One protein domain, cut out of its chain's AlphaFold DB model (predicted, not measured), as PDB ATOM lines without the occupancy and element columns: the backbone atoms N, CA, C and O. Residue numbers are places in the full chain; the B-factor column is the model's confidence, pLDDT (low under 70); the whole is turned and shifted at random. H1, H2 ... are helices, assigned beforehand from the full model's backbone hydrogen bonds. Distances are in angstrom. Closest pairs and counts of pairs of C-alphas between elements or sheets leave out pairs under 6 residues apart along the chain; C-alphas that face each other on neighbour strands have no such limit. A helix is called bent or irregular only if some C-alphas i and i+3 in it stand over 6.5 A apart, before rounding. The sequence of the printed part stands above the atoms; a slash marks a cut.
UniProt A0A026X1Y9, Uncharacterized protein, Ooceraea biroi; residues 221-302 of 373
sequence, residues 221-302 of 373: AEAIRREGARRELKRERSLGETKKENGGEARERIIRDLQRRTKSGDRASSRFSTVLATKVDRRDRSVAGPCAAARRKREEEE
ATOM      1  N   ALA A 221     -48.516  -0.002 -13.530       82.75
ATOM      2  CA  ALA A 221     -47.521  -1.049 -13.742       82.75
ATOM      3  C   ALA A 221     -46.342  -1.013 -12.745       82.75
ATOM      4  O   ALA A 221     -45.774  -2.054 -12.409       82.75
ATOM      5  N   GLU A 222     -45.927   0.155 -12.252       87.31
ATOM      6  CA  GLU A 222     -44.899   0.258 -11.206       87.31
ATOM      7  C   GLU A 222     -45.450  -0.131  -9.825       87.31
ATOM      8  O   GLU A 222     -44.736  -0.748  -9.030       87.31
ATOM      9  N   ALA A 223     -46.722   0.170  -9.549       87.81
ATOM     10  CA  ALA A 223     -47.393  -0.246  -8.318       87.81
ATOM     11  C   ALA A 223     -47.529  -1.776  -8.239       87.81
ATOM     12  O   ALA A 223     -47.138  -2.374  -7.235       87.81
ATOM     13  N   ILE A 224     -47.966  -2.414  -9.330       91.62
ATOM     14  CA  ILE A 224     -48.075  -3.879  -9.431       91.62
ATOM     15  C   ILE A 224     -46.701  -4.543  -9.257       91.62
ATOM     16  O   ILE A 224     -46.570  -5.496  -8.488       91.62
ATOM     17  N   ARG A 225     -45.644  -4.009  -9.889       92.25
ATOM     18  CA  ARG A 225     -44.273  -4.531  -9.723       92.25
ATOM     19  C   ARG A 225     -43.765  -4.421  -8.286       92.25
ATOM     20  O   ARG A 225     -43.149  -5.360  -7.785       92.25
ATOM     21  N   ARG A 226     -44.025  -3.300  -7.603       91.38
ATOM     22  CA  ARG A 226     -43.641  -3.127  -6.189       91.38
ATOM     23  C   ARG A 226     -44.385  -4.087  -5.270       91.38
ATOM     24  O   ARG A 226     -43.780  -4.610  -4.337       91.38
ATOM     25  N   GLU A 227     -45.664  -4.319  -5.530       94.75
ATOM     26  CA  GLU A 227     -46.465  -5.253  -4.744       94.75
ATOM     27  C   GLU A 227     -46.033  -6.708  -4.981       94.75
ATOM     28  O   GLU A 227     -45.889  -7.472  -4.026       94.75
ATOM     29  N   GLY A 228     -45.699  -7.068  -6.225       96.62
ATOM     30  CA  GLY A 228     -45.074  -8.352  -6.556       96.62
ATOM     31  C   GLY A 228     -43.766  -8.579  -5.792       96.62
ATOM     32  O   GLY A 228     -43.629  -9.580  -5.088       96.62
ATOM     33  N   ALA A 229     -42.856  -7.599  -5.824       93.50
ATOM     34  CA  ALA A 229     -41.586  -7.665  -5.096       93.50
ATOM     35  C   ALA A 229     -41.777  -7.764  -3.570       93.50
ATOM     36  O   ALA A 229     -41.043  -8.480  -2.891       93.50
ATOM     37  N   ARG A 230     -42.788  -7.084  -3.006       95.31
ATOM     38  CA  ARG A 230     -43.125  -7.195  -1.575       95.31
ATOM     39  C   ARG A 230     -43.601  -8.595  -1.199       95.31
ATOM     40  O   ARG A 230     -43.203  -9.107  -0.151       95.31
ATOM     41  N   ARG A 231     -44.434  -9.219  -2.034       95.19
ATOM     42  CA  ARG A 231     -44.932 -10.586  -1.809       95.19
ATOM     43  C   ARG A 231     -43.813 -11.617  -1.905       95.19
ATOM     44  O   ARG A 231     -43.756 -12.514  -1.068       95.19
ATOM     45  N   GLU A 232     -42.909 -11.463  -2.866       93.75
ATOM     46  CA  GLU A 232     -41.739 -12.331  -3.023       93.75
ATOM     47  C   GLU A 232     -40.806 -12.243  -1.807       93.75
ATOM     48  O   GLU A 232     -40.486 -13.260  -1.199       93.75
ATOM     49  N   LEU A 233     -40.504 -11.030  -1.338       94.31
ATOM     50  CA  LEU A 233     -39.664 -10.816  -0.153       94.31
ATOM     51  C   LEU A 233     -40.316 -11.368   1.132       94.31
ATOM     52  O   LEU A 233     -39.629 -11.870   2.024       94.31
ATOM     53  N   LYS A 234     -41.653 -11.328   1.228       93.94
ATOM     54  CA  LYS A 234     -42.402 -11.963   2.326       93.94
ATOM     55  C   LYS A 234     -42.322 -13.494   2.260       93.94
ATOM     56  O   LYS A 234     -42.129 -14.124   3.298       93.94
ATOM     57  N   ARG A 235     -42.402 -14.084   1.059       92.19
ATOM     58  CA  ARG A 235     -42.208 -15.532   0.842       92.19
ATOM     59  C   ARG A 235     -40.792 -15.967   1.218       92.19
ATOM     60  O   ARG A 235     -40.639 -16.919   1.979       92.19
ATOM     61  N   GLU A 236     -39.769 -15.238   0.778       89.12
ATOM     62  CA  GLU A 236     -38.375 -15.534   1.133       89.12
ATOM     63  C   GLU A 236     -38.130 -15.475   2.646       89.12
ATOM     64  O   GLU A 236     -37.462 -16.354   3.194       89.12
ATOM     65  N   ARG A 237     -38.719 -14.496   3.351       89.44
ATOM     66  CA  ARG A 237     -38.648 -14.433   4.822       89.44
ATOM     67  C   ARG A 237     -39.295 -15.648   5.485       89.44
ATOM     68  O   ARG A 237     -38.650 -16.263   6.327       89.44
ATOM     69  N   SER A 238     -40.492 -16.049   5.049       84.31
ATOM     70  CA  SER A 238     -41.166 -17.238   5.600       84.31
ATOM     71  C   SER A 238     -40.399 -18.547   5.343       84.31
ATOM     72  O   SER A 238     -40.330 -19.420   6.205       84.31
ATOM     73  N   LEU A 239     -39.734 -18.675   4.188       81.06
ATOM     74  CA  LEU A 239     -38.876 -19.828   3.884       81.06
ATOM     75  C   LEU A 239     -37.566 -19.811   4.690       81.06
ATOM     76  O   LEU A 239     -37.012 -20.863   5.014       81.06
ATOM     77  N   GLY A 240     -37.055 -18.625   5.025       77.44
ATOM     78  CA  GLY A 240     -35.892 -18.463   5.897       77.44
ATOM     79  C   GLY A 240     -36.185 -18.786   7.364       77.44
ATOM     80  O   GLY A 240     -35.321 -19.335   8.047       77.44
ATOM     81  N   GLU A 241     -37.389 -18.474   7.846       73.38
ATOM     82  CA  GLU A 241     -37.836 -18.766   9.216       73.38
ATOM     83  C   GLU A 241     -38.059 -20.268   9.425       73.38
ATOM     84  O   GLU A 241     -37.463 -20.845  10.334       73.38
ATOM     85  N   THR A 242     -38.746 -20.943   8.500       68.31
ATOM     86  CA  THR A 242     -38.946 -22.407   8.565       68.31
ATOM     87  C   THR A 242     -37.634 -23.199   8.480       68.31
ATOM     88  O   THR A 242     -37.472 -24.225   9.141       68.31
ATOM     89  N   LYS A 243     -36.628 -22.717   7.731       67.62
ATOM     90  CA  LYS A 243     -35.278 -23.319   7.732       67.62
ATOM     91  C   LYS A 243     -34.536 -23.141   9.059       67.62
ATOM     92  O   LYS A 243     -33.746 -24.014   9.420       67.62
ATOM     93  N   LYS A 244     -34.756 -22.037   9.780       68.75
ATOM     94  CA  LYS A 244     -34.151 -21.816  11.105       68.75
ATOM     95  C   LYS A 244     -34.795 -22.695  12.172       68.75
ATOM     96  O   LYS A 244     -34.067 -23.246  12.992       68.75
ATOM     97  N   GLU A 245     -36.113 -22.866  12.120       68.88
ATOM     98  CA  GLU A 245     -36.852 -23.741  13.039       68.88
ATOM     99  C   GLU A 245     -36.456 -25.211  12.843       68.88
ATOM    100  O   GLU A 245     -36.010 -25.862  13.789       68.88
ATOM    101  N   ASN A 246     -36.442 -25.693  11.595       73.44
ATOM    102  CA  ASN A 246     -36.023 -27.067  11.290       73.44
ATOM    103  C   ASN A 246     -34.537 -27.324  11.602       73.44
ATOM    104  O   ASN A 246     -34.163 -28.412  12.044       73.44
ATOM    105  N   GLY A 247     -33.672 -26.322  11.404       81.25
ATOM    106  CA  GLY A 247     -32.254 -26.411  11.765       81.25
ATOM    107  C   GLY A 247     -32.017 -26.439  13.280       81.25
ATOM    108  O   GLY A 247     -31.119 -27.144  13.747       81.25
ATOM    109  N   GLY A 248     -32.833 -25.708  14.046       86.12
ATOM    110  CA  GLY A 248     -32.815 -25.715  15.509       86.12
ATOM    111  C   GLY A 248     -33.225 -27.071  16.076       86.12
ATOM    112  O   GLY A 248     -32.483 -27.653  16.867       86.12
ATOM    113  N   GLU A 249     -34.339 -27.627  15.596       83.88
ATOM    114  CA  GLU A 249     -34.817 -28.940  16.042       83.88
ATOM    115  C   GLU A 249     -33.859 -30.082  15.690       83.88
ATOM    116  O   GLU A 249     -33.608 -30.959  16.521       83.88
ATOM    117  N   ALA A 250     -33.295 -30.090  14.477       82.25
ATOM    118  CA  ALA A 250     -32.319 -31.104  14.078       82.25
ATOM    119  C   ALA A 250     -31.059 -31.039  14.956       82.25
ATOM    120  O   ALA A 250     -30.547 -32.069  15.402       82.25
ATOM    121  N   ARG A 251     -30.589 -29.824  15.272       85.12
ATOM    122  CA  ARG A 251     -29.445 -29.614  16.166       85.12
ATOM    123  C   ARG A 251     -29.755 -30.057  17.596       85.12
ATOM    124  O   ARG A 251     -28.915 -30.707  18.215       85.12
ATOM    125  N   GLU A 252     -30.947 -29.766  18.110       89.88
ATOM    126  CA  GLU A 252     -31.366 -30.229  19.435       89.88
ATOM    127  C   GLU A 252     -31.489 -31.751  19.531       89.88
ATOM    128  O   GLU A 252     -31.109 -32.318  20.558       89.88
ATOM    129  N   ARG A 253     -31.981 -32.427  18.482       89.81
ATOM    130  CA  ARG A 253     -32.016 -33.899  18.433       89.81
ATOM    131  C   ARG A 253     -30.609 -34.484  18.507       89.81
ATOM    132  O   ARG A 253     -30.365 -35.346  19.342       89.81
ATOM    133  N   ILE A 254     -29.666 -33.948  17.727       89.88
ATOM    134  CA  ILE A 254     -28.259 -34.383  17.757       89.88
ATOM    135  C   ILE A 254     -27.647 -34.172  19.149       89.88
ATOM    136  O   ILE A 254     -26.964 -35.056  19.664       89.88
ATOM    137  N   ILE A 255     -27.907 -33.028  19.792       92.06
ATOM    138  CA  ILE A 255     -27.411 -32.748  21.150       92.06
ATOM    139  C   ILE A 255     -28.017 -33.727  22.165       92.06
ATOM    140  O   ILE A 255     -27.285 -34.267  22.996       92.06
ATOM    141  N   ARG A 256     -29.328 -33.995  22.094       92.56
ATOM    142  CA  ARG A 256     -29.999 -34.964  22.975       92.56
ATOM    143  C   ARG A 256     -29.463 -36.381  22.782       92.56
ATOM    144  O   ARG A 256     -29.242 -37.070  23.775       92.56
ATOM    145  N   ASP A 257     -29.203 -36.798  21.549       89.81
ATOM    146  CA  ASP A 257     -28.635 -38.118  21.259       89.81
ATOM    147  C   ASP A 257     -27.195 -38.244  21.761       89.81
ATOM    148  O   ASP A 257     -26.842 -39.252  22.376       89.81
ATOM    149  N   LEU A 258     -26.378 -37.199  21.596       88.50
ATOM    150  CA  LEU A 258     -25.033 -37.152  22.175       88.50
ATOM    151  C   LEU A 258     -25.078 -37.232  23.706       88.50
ATOM    152  O   LEU A 258     -24.303 -37.977  24.299       88.50
ATOM    153  N   GLN A 259     -26.011 -36.529  24.354       88.88
ATOM    154  CA  GLN A 259     -26.195 -36.596  25.809       88.88
ATOM    155  C   GLN A 259     -26.703 -37.961  26.294       88.88
ATOM    156  O   GLN A 259     -26.365 -38.382  27.400       88.88
ATOM    157  N   ARG A 260     -27.514 -38.667  25.497       88.88
ATOM    158  CA  ARG A 260     -27.946 -40.038  25.816       88.88
ATOM    159  C   ARG A 260     -26.774 -41.014  25.742       88.88
ATOM    160  O   ARG A 260     -26.600 -41.799  26.668       88.88
ATOM    161  N   ARG A 261     -25.934 -40.903  24.707       83.00
ATOM    162  CA  ARG A 261     -24.736 -41.744  24.521       83.00
ATOM    163  C   ARG A 261     -23.653 -41.502  25.573       83.00
ATOM    164  O   ARG A 261     -22.939 -42.423  25.944       83.00
ATOM    165  N   THR A 262     -23.523 -40.280  26.091       81.00
ATOM    166  CA  THR A 262     -22.574 -40.008  27.187       81.00
ATOM    167  C   THR A 262     -23.085 -40.495  28.542       81.00
ATOM    168  O   THR A 262     -22.277 -40.854  29.396       81.00
ATOM    169  N   LYS A 263     -24.408 -40.562  28.741       83.00
ATOM    170  CA  LYS A 263     -25.022 -41.120  29.957       83.00
ATOM    171  C   LYS A 263     -25.081 -42.651  29.970       83.00
ATOM    172  O   LYS A 263     -25.101 -43.213  31.058       83.00
ATOM    173  N   SER A 264     -25.080 -43.320  28.814       78.12
ATOM    174  CA  SER A 264     -25.130 -44.792  28.733       78.12
ATOM    175  C   SER A 264     -23.826 -45.497  29.122       78.12
ATOM    176  O   SER A 264     -23.796 -46.720  29.161       78.12
ATOM    177  N   GLY A 265     -22.758 -44.769  29.470       63.16
ATOM    178  CA  GLY A 265     -21.544 -45.390  30.006       63.16
ATOM    179  C   GLY A 265     -20.737 -46.191  28.979       63.16
ATOM    180  O   GLY A 265     -19.910 -47.014  29.371       63.16
ATOM    181  N   ASP A 266     -20.916 -45.926  27.682       61.38
ATOM    182  CA  ASP A 266     -20.083 -46.509  26.630       61.38
ATOM    183  C   ASP A 266     -18.658 -45.939  26.712       61.38
ATOM    184  O   ASP A 266     -18.322 -44.891  26.145       61.38
ATOM    185  N   ARG A 267     -17.783 -46.654  27.431       56.66
ATOM    186  CA  ARG A 267     -16.361 -46.313  27.635       56.66
ATOM    187  C   ARG A 267     -15.563 -46.177  26.327       56.66
ATOM    188  O   ARG A 267     -14.475 -45.608  26.351       56.66
ATOM    189  N   ALA A 268     -16.109 -46.607  25.188       55.06
ATOM    190  CA  ALA A 268     -15.500 -46.445  23.868       55.06
ATOM    191  C   ALA A 268     -15.593 -45.011  23.293       55.06
ATOM    192  O   ALA A 268     -14.818 -44.666  22.403       55.06
ATOM    193  N   SER A 269     -16.483 -44.140  23.800       53.44
ATOM    194  CA  SER A 269     -16.705 -42.793  23.222       53.44
ATOM    195  C   SER A 269     -15.941 -41.647  23.907       53.44
ATOM    196  O   SER A 269     -15.877 -40.537  23.379       53.44
ATOM    197  N   SER A 270     -15.298 -41.909  25.051       50.81
ATOM    198  CA  SER A 270     -14.634 -40.897  25.897       50.81
ATOM    199  C   SER A 270     -13.554 -40.075  25.166       50.81
ATOM    200  O   SER A 270     -13.431 -38.868  25.389       50.81
ATOM    201  N   ARG A 271     -12.824 -40.683  24.220       55.50
ATOM    202  CA  ARG A 271     -11.727 -40.018  23.488       55.50
ATOM    203  C   ARG A 271     -12.179 -39.138  22.313       55.50
ATOM    204  O   ARG A 271     -11.416 -38.275  21.894       55.50
ATOM    205  N   PHE A 272     -13.404 -39.297  21.804       50.38
ATOM    206  CA  PHE A 272     -13.913 -38.487  20.682       50.38
ATOM    207  C   PHE A 272     -14.658 -37.222  21.137       50.38
ATOM    208  O   PHE A 272     -14.590 -36.184  20.470       50.38
ATOM    209  N   SER A 273     -15.312 -37.258  22.300       55.41
ATOM    210  CA  SER A 273     -16.076 -36.125  22.849       55.41
ATOM    211  C   SER A 273     -15.211 -34.921  23.254       55.41
ATOM    212  O   SER A 273     -15.619 -33.778  23.050       55.41
ATOM    213  N   THR A 274     -13.989 -35.136  23.750       54.94
ATOM    214  CA  THR A 274     -13.050 -34.055  24.118       54.94
ATOM    215  C   THR A 274     -12.442 -33.346  22.902       54.94
ATOM    216  O   THR A 274     -12.213 -32.134  22.933       54.94
ATOM    217  N   VAL A 275     -12.241 -34.060  21.791       53.56
ATOM    218  CA  VAL A 275     -11.672 -33.494  20.554       53.56
ATOM    219  C   VAL A 275     -12.703 -32.676  19.765       53.56
ATOM    220  O   VAL A 275     -12.352 -31.679  19.131       53.56
ATOM    221  N   LEU A 276     -13.987 -33.044  19.822       50.72
ATOM    222  CA  LEU A 276     -15.052 -32.280  19.163       50.72
ATOM    223  C   LEU A 276     -15.507 -31.065  19.984       50.72
ATOM    224  O   LEU A 276     -15.723 -30.004  19.397       50.72
ATOM    225  N   ALA A 277     -15.556 -31.158  21.318       51.31
ATOM    226  CA  ALA A 277     -15.885 -30.013  22.175       51.31
ATOM    227  C   ALA A 277     -14.865 -28.863  22.031       51.31
ATOM    228  O   ALA A 277     -15.242 -27.704  21.883       51.31
ATOM    229  N   THR A 278     -13.568 -29.183  21.943       52.59
ATOM    230  CA  THR A 278     -12.498 -28.180  21.768       52.59
ATOM    231  C   THR A 278     -12.441 -27.566  20.360       52.59
ATOM    232  O   THR A 278     -11.960 -26.441  20.197       52.59
ATOM    233  N   LYS A 279     -12.953 -28.257  19.329       46.44
ATOM    234  CA  LYS A 279     -13.039 -27.726  17.954       46.44
ATOM    235  C   LYS A 279     -14.264 -26.840  17.717       46.44
ATOM    236  O   LYS A 279     -14.162 -25.896  16.932       46.44
ATOM    237  N   VAL A 280     -15.386 -27.100  18.390       49.50
ATOM    238  CA  VAL A 280     -16.582 -26.239  18.316       49.50
ATOM    239  C   VAL A 280     -16.331 -24.907  19.039       49.50
ATOM    240  O   VAL A 280     -16.562 -23.854  18.448       49.50
ATOM    241  N   ASP A 281     -15.689 -24.927  20.213       46.66
ATOM    242  CA  ASP A 281     -15.333 -23.704  20.963       46.66
ATOM    243  C   ASP A 281     -14.337 -22.784  20.229       46.66
ATOM    244  O   ASP A 281     -14.359 -21.561  20.393       46.66
ATOM    245  N   ARG A 282     -13.454 -23.341  19.386       48.09
ATOM    246  CA  ARG A 282     -12.520 -22.539  18.570       48.09
ATOM    247  C   ARG A 282     -13.189 -21.868  17.369       48.09
ATOM    248  O   ARG A 282     -12.724 -20.806  16.961       48.09
ATOM    249  N   ARG A 283     -14.261 -22.446  16.812       45.53
ATOM    250  CA  ARG A 283     -15.017 -21.834  15.701       45.53
ATOM    251  C   ARG A 283     -15.937 -20.711  16.174       45.53
ATOM    252  O   ARG A 283     -16.045 -19.705  15.482       45.53
ATOM    253  N   ASP A 284     -16.514 -20.816  17.369       44.94
ATOM    254  CA  ASP A 284     -17.384 -19.755  17.895       44.94
ATOM    255  C   ASP A 284     -16.597 -18.503  18.336       44.94
ATOM    256  O   ASP A 284     -17.115 -17.387  18.272       44.94
ATOM    257  N   ARG A 285     -15.304 -18.640  18.678       47.91
ATOM    258  CA  ARG A 285     -14.423 -17.487  18.957       47.91
ATOM    259  C   ARG A 285     -13.888 -16.782  17.710       47.91
ATOM    260  O   ARG A 285     -13.551 -15.607  17.804       47.91
ATOM    261  N   SER A 286     -13.811 -17.446  16.555       43.81
ATOM    262  CA  SER A 286     -13.265 -16.837  15.330       43.81
ATOM    263  C   SER A 286     -14.303 -16.087  14.485       43.81
ATOM    264  O   SER A 286     -13.922 -15.320  13.603       43.81
ATOM    265  N   VAL A 287     -15.602 -16.253  14.763       45.31
ATOM    266  CA  VAL A 287     -16.696 -15.565  14.044       45.31
ATOM    267  C   VAL A 287     -17.140 -14.271  14.749       45.31
ATOM    268  O   VAL A 287     -17.725 -13.384  14.127       45.31
ATOM    269  N   ALA A 288     -16.804 -14.096  16.028       46.28
ATOM    270  CA  ALA A 288     -17.038 -12.849  16.749       46.28
ATOM    271  C   ALA A 288     -15.879 -11.868  16.512       46.28
ATOM    272  O   ALA A 288     -14.924 -11.801  17.282       46.28
ATOM    273  N   GLY A 289     -15.959 -11.093  15.428       52.28
ATOM    274  CA  GLY A 289     -15.012 -10.008  15.166       52.28
ATOM    275  C   GLY A 289     -14.945  -8.978  16.314       52.28
ATOM    276  O   GLY A 289     -15.871  -8.889  17.127       52.28
ATOM    277  N   PRO A 290     -13.892  -8.139  16.364       54.41
ATOM    278  CA  PRO A 290     -13.576  -7.236  17.484       54.41
ATOM    279  C   PRO A 290     -14.699  -6.256  17.887       54.41
ATOM    280  O   PRO A 290     -14.690  -5.716  18.992       54.41
ATOM    281  N   CYS A 291     -15.718  -6.069  17.045       48.38
ATOM    282  CA  CYS A 291     -16.905  -5.269  17.358       48.38
ATOM    283  C   CYS A 291     -17.857  -5.919  18.384       48.38
ATOM    284  O   CYS A 291     -18.560  -5.202  19.094       48.38
ATOM    285  N   ALA A 292     -17.895  -7.252  18.499       56.25
ATOM    286  CA  ALA A 292     -18.788  -7.937  19.441       56.25
ATOM    287  C   ALA A 292     -18.282  -7.854  20.893       56.25
ATOM    288  O   ALA A 292     -19.078  -7.712  21.821       56.25
ATOM    289  N   ALA A 293     -16.959  -7.872  21.084       58.28
ATOM    290  CA  ALA A 293     -16.327  -7.704  22.393       58.28
ATOM    291  C   ALA A 293     -16.481  -6.269  22.928       58.28
ATOM    292  O   ALA A 293     -16.805  -6.079  24.099       58.28
ATOM    293  N   ALA A 294     -16.347  -5.259  22.059       66.62
ATOM    294  CA  ALA A 294     -16.547  -3.855  22.427       66.62
ATOM    295  C   ALA A 294     -17.997  -3.555  22.849       66.62
ATOM    296  O   ALA A 294     -18.232  -2.787  23.778       66.62
ATOM    297  N   ARG A 295     -18.976  -4.198  22.201       69.88
ATOM    298  CA  ARG A 295     -20.397  -4.018  22.519       69.88
ATOM    299  C   ARG A 295     -20.782  -4.639  23.865       69.88
ATOM    300  O   ARG A 295     -21.497  -4.002  24.627       69.88
ATOM    301  N   ARG A 296     -20.243  -5.821  24.194       70.25
ATOM    302  CA  ARG A 296     -20.448  -6.446  25.514       70.25
ATOM    303  C   ARG A 296     -19.814  -5.640  26.645       70.25
ATOM    304  O   ARG A 296     -20.451  -5.469  27.674       70.25
ATOM    305  N   LYS A 297     -18.619  -5.081  26.427       72.56
ATOM    306  CA  LYS A 297     -17.954  -4.226  27.420       72.56
ATOM    307  C   LYS A 297     -18.753  -2.946  27.702       72.56
ATOM    308  O   LYS A 297     -18.865  -2.539  28.849       72.56
ATOM    309  N   ARG A 298     -19.381  -2.366  26.671       70.38
ATOM    310  CA  ARG A 298     -20.242  -1.179  26.802       70.38
ATOM    311  C   ARG A 298     -21.566  -1.480  27.515       70.38
ATOM    312  O   ARG A 298     -21.986  -0.691  28.345       70.38
ATOM    313  N   GLU A 299     -22.186  -2.629  27.238       72.44
ATOM    314  CA  GLU A 299     -23.404  -3.085  27.938       72.44
ATOM    315  C   GLU A 299     -23.123  -3.479  29.407       72.44
ATOM    316  O   GLU A 299     -23.994  -3.347  30.266       72.44
ATOM    317  N   GLU A 300     -21.908  -3.935  29.725       70.50
ATOM    318  CA  GLU A 300     -21.467  -4.247  31.092       70.50
ATOM    319  C   GLU A 300     -21.099  -2.982  31.892       70.50
ATOM    320  O   GLU A 300     -21.476  -2.862  33.061       70.50
ATOM    321  N   GLU A 301     -20.462  -1.994  31.253       67.94
ATOM    322  CA  GLU A 301     -20.240  -0.651  31.818       67.94
ATOM    323  C   GLU A 301     -21.564   0.097  32.054       67.94
ATOM    324  O   GLU A 301     -21.719   0.768  33.070       67.94
ATOM    325  N   GLU A 302     -22.564  -0.074  31.186       69.69
ATOM    326  CA  GLU A 302     -23.900   0.522  31.349       69.69
ATOM    327  C   GLU A 302     -24.716  -0.163  32.463       69.69
ATOM    328  O   GLU A 302     -25.486   0.490  33.166       69.69
TER     329      GLU A 302
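AT A GLANCE: This is residues 221 to 302 of the 373 residues of an uncharacterized protein of Ooceraea biroi (UniProt A0A026X1Y9). One long helix, H1, makes the longest axis; at its end a short turn of loop leads into H2, which folds back beside it and spreads away from it as an open V, and H3 makes a corner at the far end of H2. The V is loose, with no helix touching another, and most of the structure stands free. The printed part has 82 residues with three named helices in the order H1, H2, H3 and no named strand; the class is all helix. It is extended, with a radius of gyration of the C-alphas of 21.5 A, and its C-alphas span 69 by 37 by 21 A, an outline that is only just elongated.

IN THESE COORDINATES: H1 is residues 221 to 263, from C-alpha 221 at (-47.521, -1.049, -13.742) to C-alpha 263 at (-25.022, -41.120, 29.957), and is 63.4 A long from first to last C-alpha. H2 is residues 270 to 287, 28.0 A long, and begins with C-alpha 270 at (-14.634, -40.897, 25.897). H2 is neither bent nor irregular, but only just: C-alphas 271 and 274 are 6.1 A apart. H3 is residues 290 to 302, 18.9 A long, and ends with C-alpha 302 at (-23.900, 0.522, 31.349).

HOW THE PARTS SIT: The y coordinate falls from the first to the last C-alpha of H1 and rises again from the first to the last C-alpha of H2. H1 and H2 are only just apart, with their closest C-alphas 8.1 A from each other. H2 and H3 are apart, and so are H1 and H3. Residues 221 to 257, which belong to H1, stand free. Residues 274 to 302, of which 274 to 287 belong to H2 and 290 to 302 to H3, stand free too. In H1 every O i to N i+4 pair is within hydrogen-bond range, while in H2 8 of 14 such pairs are, and in H3 8 of 9.

THE WHOLE: The C-alphas of Ala 221 and Arg 267, the two farthest apart, are 68.8 A from each other, and those of Ala 221 and Glu 302, the first and last printed, are 50.9 A apart. The printed part has no cut. The link from H1 to H2 is short, with 6 residues, and the link from H2 to H3 is tight, with 2 residues. The mean pLDDT of the printed part is 72.0; it is 86 in H1, 50 in H2 and 65 in H3. The model's confidence is under 70 at residues 242 to 245, 265 to 295 and 301 to 302.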